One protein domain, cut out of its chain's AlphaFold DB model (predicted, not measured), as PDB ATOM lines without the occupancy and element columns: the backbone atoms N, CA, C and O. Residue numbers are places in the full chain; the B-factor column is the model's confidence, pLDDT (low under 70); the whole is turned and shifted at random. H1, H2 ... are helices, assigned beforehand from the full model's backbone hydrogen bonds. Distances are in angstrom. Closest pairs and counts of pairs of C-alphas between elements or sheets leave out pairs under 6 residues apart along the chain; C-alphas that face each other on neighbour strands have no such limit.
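AT A GLANCE: This is residues 188 to 243 of the 348 residues of the protein "Hypothetical protein" of Chlamydomonas leiostraca (UniProt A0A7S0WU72). A long helix, H1, forms an arm, and a short helical hairpin of H2 and H3 sits crosswise at its far end, giving a loose L. Residues 192 to 199 stick out at one end of the long axis, and residues 224 to 229 at the other. The printed part has 56 residues with three named helices, H1, H2 and H3 in that order, and no named strand; its class is all helix. It is loose, with a radius of gyration of the C-alphas of 13.0 A, and elongated, spanning 37 by 22 by 15 A.

HOW THE PARTS SIT: Start at His 188 and go along to H1, residues 197 to 213. H2, residues 215 to 225, is close but not clearly touching H1: their closest C-alphas, Phe 211 and Leu 218, are 6.0 A apart, and their lines are about perpendicular at 77 degrees. H3, residues 231 to 241, touches H1 at residues 208 to 212 alone; the closest C-alphas, Arg 212 and Tyr 240, are 4.8 A apart, and the lines are only just about perpendicular at 71 degrees. H2 and H3 touch and form a helical hairpin, running opposite ways at a shallow tilt of 34 degrees, only just short of steep; their closest C-alphas, Pro 215 and Val 237, are 6.3 A apart. In H1 and H2 every O i to N i+4 pair is within hydrogen-bond range; in H3 3 of 7 are, beside 6 of 8 O i to N i+3 pairs.

IN THESE COORDINATES: Find C-alpha 197 at (113.800, 114.207, 83.445); from there H1 runs 24.3 A to C-alpha 213. H2 runs 15.3 A from C-alpha 215 at (107.236, 117.358, 58.336) to C-alpha 225. H3 runs 15.6 A from C-alpha 231 to C-alpha 241 at (107.500, 109.976, 59.165).

THE WHOLE: The two C-alphas farthest apart, Asp 196 and Ala 229, are 37.0 A apart. The printed part has no cut, and both links between helices are tight. In the B-factor column, look for pLDDT under 70 in this model at residue 216 and residues 218 to 243; the mean of the printed part is 72.8.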
ATOM      1  N   HIS A 188     120.498 120.874  70.666       93.25
ATOM      2  CA  HIS A 188     120.077 119.598  71.233       93.25
ATOM      3  C   HIS A 188     120.140 119.653  72.758       93.25
ATOM      4  O   HIS A 188     121.122 120.118  73.330       93.25
ATOM      5  N   VAL A 189     119.077 119.192  73.403       95.00
ATOM      6  CA  VAL A 189     118.997 119.011  74.849       95.00
ATOM      7  C   VAL A 189     118.901 117.515  75.083       95.00
ATOM      8  O   VAL A 189     117.902 116.885  74.728       95.00
ATOM      9  N   TYR A 190     119.962 116.946  75.640       97.06
ATOM     10  CA  TYR A 190     120.054 115.522  75.919       97.06
ATOM     11  C   TYR A 190     119.508 115.189  77.310       97.06
ATOM     12  O   TYR A 190     119.540 116.036  78.204       97.06
ATOM     13  N   PRO A 191     119.008 113.963  77.526       97.00
ATOM     14  CA  PRO A 191     118.313 113.618  78.759       97.00
ATOM     15  C   PRO A 191     119.268 113.461  79.951       97.00
ATOM     16  O   PRO A 191     118.838 113.572  81.094       97.00
ATOM     17  N   TRP A 192     120.564 113.244  79.711       95.94
ATOM     18  CA  TRP A 192     121.583 113.221  80.766       95.94
ATOM     19  C   TRP A 192     121.953 114.612  81.299       95.94
ATOM     20  O   TRP A 192     122.511 114.697  82.389       95.94
ATOM     21  N   ASP A 193     121.602 115.683  80.580       92.75
ATOM     22  CA  ASP A 193     121.771 117.070  81.035       92.75
ATOM     23  C   ASP A 193     120.503 117.616  81.716       92.75
ATOM     24  O   ASP A 193     120.454 118.779  82.124       92.75
ATOM     25  N   ALA A 194     119.443 116.805  81.810       94.00
ATOM     26  CA  ALA A 194     118.139 117.258  82.264       94.00
ATOM     27  C   ALA A 194     118.054 117.286  83.804       94.00
ATOM     28  O   ALA A 194     118.132 116.230  84.436       94.00
ATOM     29  N   PRO A 195     117.815 118.456  84.432       92.19
ATOM     30  CA  PRO A 195     117.592 118.523  85.877       92.19
ATOM     31  C   PRO A 195     116.224 117.948  86.281       92.19
ATOM     32  O   PRO A 195     116.085 117.402  87.372       92.19
ATOM     33  N   ASP A 196     115.226 118.049  85.397       96.38
ATOM     34  CA  ASP A 196     113.919 117.400  85.526       96.38
ATOM     35  C   ASP A 196     113.690 116.494  84.314       96.38
ATOM     36  O   ASP A 196     113.304 116.940  83.228       96.38
ATOM     37  N   ILE A 197     113.937 115.199  84.510       98.00
ATOM     38  CA  ILE A 197     113.800 114.207  83.445       98.00
ATOM     39  C   ILE A 197     112.340 113.988  83.022       98.00
ATOM     40  O   ILE A 197     112.085 113.651  81.866       98.00
ATOM     41  N   SER A 198     111.370 114.213  83.913       96.94
ATOM     42  CA  SER A 198     109.950 114.007  83.600       96.94
ATOM     43  C   SER A 198     109.448 115.112  82.676       96.94
ATOM     44  O   SER A 198     108.831 114.833  81.647       96.94
ATOM     45  N   GLN A 199     109.779 116.367  83.000       95.19
ATOM     46  CA  GLN A 199     109.483 117.510  82.142       95.19
ATOM     47  C   GLN A 199     110.212 117.399  80.797       95.19
ATOM     48  O   GLN A 199     109.602 117.604  79.748       95.19
ATOM     49  N   HIS A 200     111.500 117.044  80.814       96.50
ATOM     50  CA  HIS A 200     112.301 116.860  79.602       96.50
ATOM     51  C   HIS A 200     111.686 115.826  78.658       96.50
ATOM     52  O   HIS A 200     111.512 116.101  77.472       96.50
ATOM     53  N   THR A 201     111.301 114.665  79.191       95.94
ATOM     54  CA  THR A 201     110.686 113.580  78.413       95.94
ATOM     55  C   THR A 201     109.338 114.006  77.830       95.94
ATOM     56  O   THR A 201     109.069 113.765  76.655       95.94
ATOM     57  N   ALA A 202     108.513 114.722  78.603       93.31
ATOM     58  CA  ALA A 202     107.247 115.258  78.106       93.31
ATOM     59  C   ALA A 202     107.443 116.245  76.938       93.31
ATOM     60  O   ALA A 202     106.694 116.196  75.962       93.31
ATOM     61  N   ILE A 203     108.466 117.108  77.004       92.31
ATOM     62  CA  ILE A 203     108.805 118.031  75.909       92.31
ATOM     63  C   ILE A 203     109.306 117.257  74.685       92.31
ATOM     64  O   ILE A 203     108.857 117.545  73.578       92.31
ATOM     65  N   ALA A 204     110.189 116.272  74.869       93.56
ATOM     66  CA  ALA A 204     110.712 115.449  73.778       93.56
ATOM     67  C   ALA A 204     109.585 114.731  73.013       93.56
ATOM     68  O   ALA A 204     109.526 114.805  71.786       93.56
ATOM     69  N   HIS A 205     108.629 114.124  73.724       92.31
ATOM     70  CA  HIS A 205     107.469 113.475  73.102       92.31
ATOM     71  C   HIS A 205     106.550 114.474  72.385       92.31
ATOM     72  O   HIS A 205     106.056 114.194  71.292       92.31
ATOM     73  N   ALA A 206     106.334 115.660  72.965       87.81
ATOM     74  CA  ALA A 206     105.544 116.705  72.319       87.81
ATOM     75  C   ALA A 206     106.213 117.217  71.030       87.81
ATOM     76  O   ALA A 206     105.528 117.448  70.034       87.81
ATOM     77  N   GLN A 207     107.542 117.366  71.025       88.56
ATOM     78  CA  GLN A 207     108.297 117.761  69.835       88.56
ATOM     79  C   GLN A 207     108.297 116.673  68.760       88.56
ATOM     80  O   GLN A 207     108.138 116.989  67.584       88.56
ATOM     81  N   GLU A 208     108.406 115.403  69.146       87.56
ATOM     82  CA  GLU A 208     108.299 114.293  68.200       87.56
ATOM     83  C   GLU A 208     106.940 114.266  67.505       87.56
ATOM     84  O   GLU A 208     106.872 114.192  66.277       87.56
ATOM     85  N   HIS A 209     105.863 114.390  68.282       82.50
ATOM     86  CA  HIS A 209     104.509 114.486  67.746       82.50
ATOM     87  C   HIS A 209     104.372 115.678  66.791       82.50
ATOM     88  O   HIS A 209     103.864 115.533  65.682       82.50
ATOM     89  N   TYR A 210     104.888 116.845  67.187       82.19
ATOM     90  CA  TYR A 210     104.862 118.049  66.364       82.19
ATOM     91  C   TYR A 210     105.546 117.853  65.007       82.19
ATOM     92  O   TYR A 210     104.965 118.155  63.964       82.19
ATOM     93  N   PHE A 211     106.780 117.343  65.002       81.44
ATOM     94  CA  PHE A 211     107.544 117.155  63.769       81.44
ATOM     95  C   PHE A 211     106.964 116.051  62.878       81.44
ATOM     96  O   PHE A 211     107.053 116.159  61.655       81.44
ATOM     97  N   ARG A 212     106.309 115.047  63.471       79.12
ATOM     98  CA  ARG A 212     105.551 114.017  62.748       79.12
ATOM     99  C   ARG A 212     104.329 114.587  62.032       79.12
ATOM    100  O   ARG A 212     104.086 114.240  60.881       79.12
ATOM    101  N   GLU A 213     103.578 115.472  62.681       79.56
ATOM    102  CA  GLU A 213     102.404 116.114  62.070       79.56
ATOM    103  C   GLU A 213     102.778 117.217  61.075       79.56
ATOM    104  O   GLU A 213     102.015 117.516  60.154       79.56
ATOM    105  N   LYS A 214     103.957 117.825  61.240       77.31
ATOM    106  CA  LYS A 214     104.416 118.956  60.430       77.31
ATOM    107  C   LYS A 214     105.793 118.726  59.792       77.31
ATOM    108  O   LYS A 214     106.710 119.532  59.988       77.31
ATOM    109  N   PRO A 215     105.948 117.695  58.942       73.50
ATOM    110  CA  PRO A 215     107.236 117.358  58.336       73.50
ATOM    111  C   PRO A 215     107.781 118.480  57.439       73.50
ATOM    112  O   PRO A 215     108.993 118.654  57.332       73.50
ATOM    113  N   ALA A 216     106.906 119.293  56.834       69.88
ATOM    114  CA  ALA A 216     107.312 120.453  56.040       69.88
ATOM    115  C   ALA A 216     108.019 121.527  56.884       69.88
ATOM    116  O   ALA A 216     108.979 122.134  56.418       69.88
ATOM    117  N   GLU A 217     107.593 121.742  58.132       71.19
ATOM    118  CA  GLU A 217     108.239 122.712  59.019       71.19
ATOM    119  C   GLU A 217     109.608 122.217  59.499       71.19
ATOM    120  O   GLU A 217     110.561 122.997  59.545       71.19
ATOM    121  N   LEU A 218     109.741 120.914  59.772       69.56
ATOM    122  CA  LEU A 218     111.045 120.302  60.028       69.56
ATOM    123  C   LEU A 218     111.965 120.460  58.813       69.56
ATOM    124  O   LEU A 218     113.112 120.880  58.954       69.56
ATOM    125  N   HIS A 219     111.450 120.186  57.614       66.38
ATOM    126  CA  HIS A 219     112.204 120.349  56.378       66.38
ATOM    127  C   HIS A 219     112.647 121.802  56.171       66.38
ATOM    128  O   HIS A 219     113.785 122.047  55.784       66.38
ATOM    129  N   MET A 220     111.791 122.779  56.484       68.69
ATOM    130  CA  MET A 220     112.157 124.196  56.455       68.69
ATOM    131  C   MET A 220     113.234 124.537  57.486       68.69
ATOM    132  O   MET A 220     114.163 125.273  57.159       68.69
ATOM    133  N   ALA A 221     113.152 124.000  58.706       66.62
ATOM    134  CA  ALA A 221     114.187 124.185  59.720       66.62
ATOM    135  C   ALA A 221     115.532 123.593  59.265       66.62
ATOM    136  O   ALA A 221     116.571 124.229  59.442       66.62
ATOM    137  N   MET A 222     115.510 122.424  58.614       65.31
ATOM    138  CA  MET A 222     116.693 121.821  58.000       65.31
ATOM    139  C   MET A 222     117.237 122.686  56.864       65.31
ATOM    140  O   MET A 222     118.398 123.077  56.924       65.31
ATOM    141  N   ALA A 223     116.400 123.066  55.897       62.75
ATOM    142  CA  ALA A 223     116.782 123.883  54.744       62.75
ATOM    143  C   ALA A 223     117.354 125.250  55.153       62.75
ATOM    144  O   ALA A 223     118.352 125.699  54.597       62.75
ATOM    145  N   ALA A 224     116.766 125.892  56.168       61.62
ATOM    146  CA  ALA A 224     117.265 127.148  56.723       61.62
ATOM    147  C   ALA A 224     118.620 126.988  57.435       61.62
ATOM    148  O   ALA A 224     119.373 127.955  57.546       61.62
ATOM    149  N   SER A 225     118.934 125.784  57.922       59.09
ATOM    150  CA  SER A 225     120.223 125.464  58.543       59.09
ATOM    151  C   SER A 225     121.301 124.984  57.569       59.09
ATOM    152  O   SER A 225     122.496 125.111  57.852       59.09
ATOM    153  N   SER A 226     120.892 124.465  56.413       50.25
ATOM    154  CA  SER A 226     121.750 123.750  55.486       50.25
ATOM    155  C   SER A 226     122.034 124.588  54.246       50.25
ATOM    156  O   SER A 226     121.298 124.557  53.263       50.25
ATOM    157  N   GLY A 227     123.186 125.246  54.212       53.00
ATOM    158  CA  GLY A 227     123.789 125.654  52.941       53.00
ATOM    159  C   GLY A 227     124.253 124.472  52.062       53.00
ATOM    160  O   GLY A 227     125.189 124.662  51.297       53.00
ATOM    161  N   MET A 228     123.696 123.249  52.194       46.00
ATOM    162  CA  MET A 228     124.126 122.024  51.483       46.00
ATOM    163  C   MET A 228     123.033 120.924  51.371       46.00
ATOM    164  O   MET A 228     121.987 121.013  52.000       46.00
ATOM    165  N   ALA A 229     123.307 119.917  50.522       43.38
ATOM    166  CA  ALA A 229     122.414 119.196  49.590       43.38
ATOM    167  C   ALA A 229     121.238 118.310  50.120       43.38
ATOM    168  O   ALA A 229     121.300 117.785  51.232       43.38
ATOM    169  N   PRO A 230     120.213 118.028  49.269       44.62
ATOM    170  CA  PRO A 230     118.902 117.464  49.649       44.62
ATOM    171  C   PRO A 230     118.898 116.065  50.283       44.62
ATOM    172  O   PRO A 230     117.969 115.738  51.012       44.62
ATOM    173  N   ALA A 231     119.907 115.225  50.027       48.62
ATOM    174  CA  ALA A 231     119.903 113.825  50.471       48.62
ATOM    175  C   ALA A 231     119.994 113.666  52.004       48.62
ATOM    176  O   ALA A 231     119.366 112.772  52.564       48.62
ATOM    177  N   ALA A 232     120.703 114.566  52.695       44.66
ATOM    178  CA  ALA A 232     120.793 114.562  54.161       44.66
ATOM    179  C   ALA A 232     119.493 115.039  54.839       44.66
ATOM    180  O   ALA A 232     119.238 114.689  55.989       44.66
ATOM    181  N   ALA A 233     118.655 115.802  54.124       46.44
ATOM    182  CA  ALA A 233     117.347 116.238  54.612       46.44
ATOM    183  C   ALA A 233     116.322 115.093  54.654       46.44
ATOM    184  O   ALA A 233     115.370 115.149  55.426       46.44
ATOM    185  N   VAL A 234     116.523 114.041  53.852       48.16
ATOM    186  CA  VAL A 234     115.589 112.911  53.758       48.16
ATOM    187  C   VAL A 234     115.604 112.073  55.038       48.16
ATOM    188  O   VAL A 234     114.544 111.834  55.593       48.16
ATOM    189  N   SER A 235     116.779 111.710  55.568       50.19
ATOM    190  CA  SER A 235     116.908 110.816  56.738       50.19
ATOM    191  C   SER A 235     116.236 111.348  58.014       50.19
ATOM    192  O   SER A 235     115.567 110.585  58.709       50.19
ATOM    193  N   ALA A 236     116.348 112.650  58.299       49.25
ATOM    194  CA  ALA A 236     115.681 113.255  59.455       49.25
ATOM    195  C   ALA A 236     114.159 113.237  59.299       49.25
ATOM    196  O   ALA A 236     113.431 112.932  60.235       49.25
ATOM    197  N   VAL A 237     113.672 113.548  58.092       52.19
ATOM    198  CA  VAL A 237     112.239 113.525  57.777       52.19
ATOM    199  C   VAL A 237     111.698 112.096  57.871       52.19
ATOM    200  O   VAL A 237     110.598 111.907  58.382       52.19
ATOM    201  N   THR A 238     112.479 111.089  57.465       53.12
ATOM    202  CA  THR A 238     112.124 109.669  57.605       53.12
ATOM    203  C   THR A 238     111.963 109.253  59.071       53.12
ATOM    204  O   THR A 238     110.994 108.567  59.382       53.12
ATOM    205  N   HIS A 239     112.826 109.716  59.991       57.69
ATOM    206  CA  HIS A 239     112.691 109.410  61.426       57.69
ATOM    207  C   HIS A 239     111.312 109.816  61.977       57.69
ATOM    208  O   HIS A 239     110.660 109.030  62.666       57.69
ATOM    209  N   TYR A 240     110.831 111.014  61.626       57.91
ATOM    210  CA  TYR A 240     109.518 111.484  62.076       57.91
ATOM    211  C   TYR A 240     108.354 110.874  61.298       57.91
ATOM    212  O   TYR A 240     107.289 110.682  61.884       57.91
ATOM    213  N   ALA A 241     108.540 110.553  60.015       47.56
ATOM    214  CA  ALA A 241     107.500 109.976  59.165       47.56
ATOM    215  C   ALA A 241     107.174 108.511  59.513       47.56
ATOM    216  O   ALA A 241     106.004 108.134  59.482       47.56
ATOM    217  N   ASP A 242     108.169 107.710  59.910       49.28
ATOM    218  CA  ASP A 242     108.001 106.268  60.175       49.28
ATOM    219  C   ASP A 242     107.557 105.943  61.616       49.28
ATOM    220  O   ASP A 242     107.508 104.783  62.031       49.28
ATOM    221  N   GLY A 243     107.180 106.959  62.396       44.19
ATOM    222  CA  GLY A 243     106.411 106.767  63.623       44.19
ATOM    223  C   GLY A 243     107.164 106.177  64.817       44.19
ATOM    224  O   GLY A 243     106.505 105.619  65.692       44.19
TER     225      GLY A 243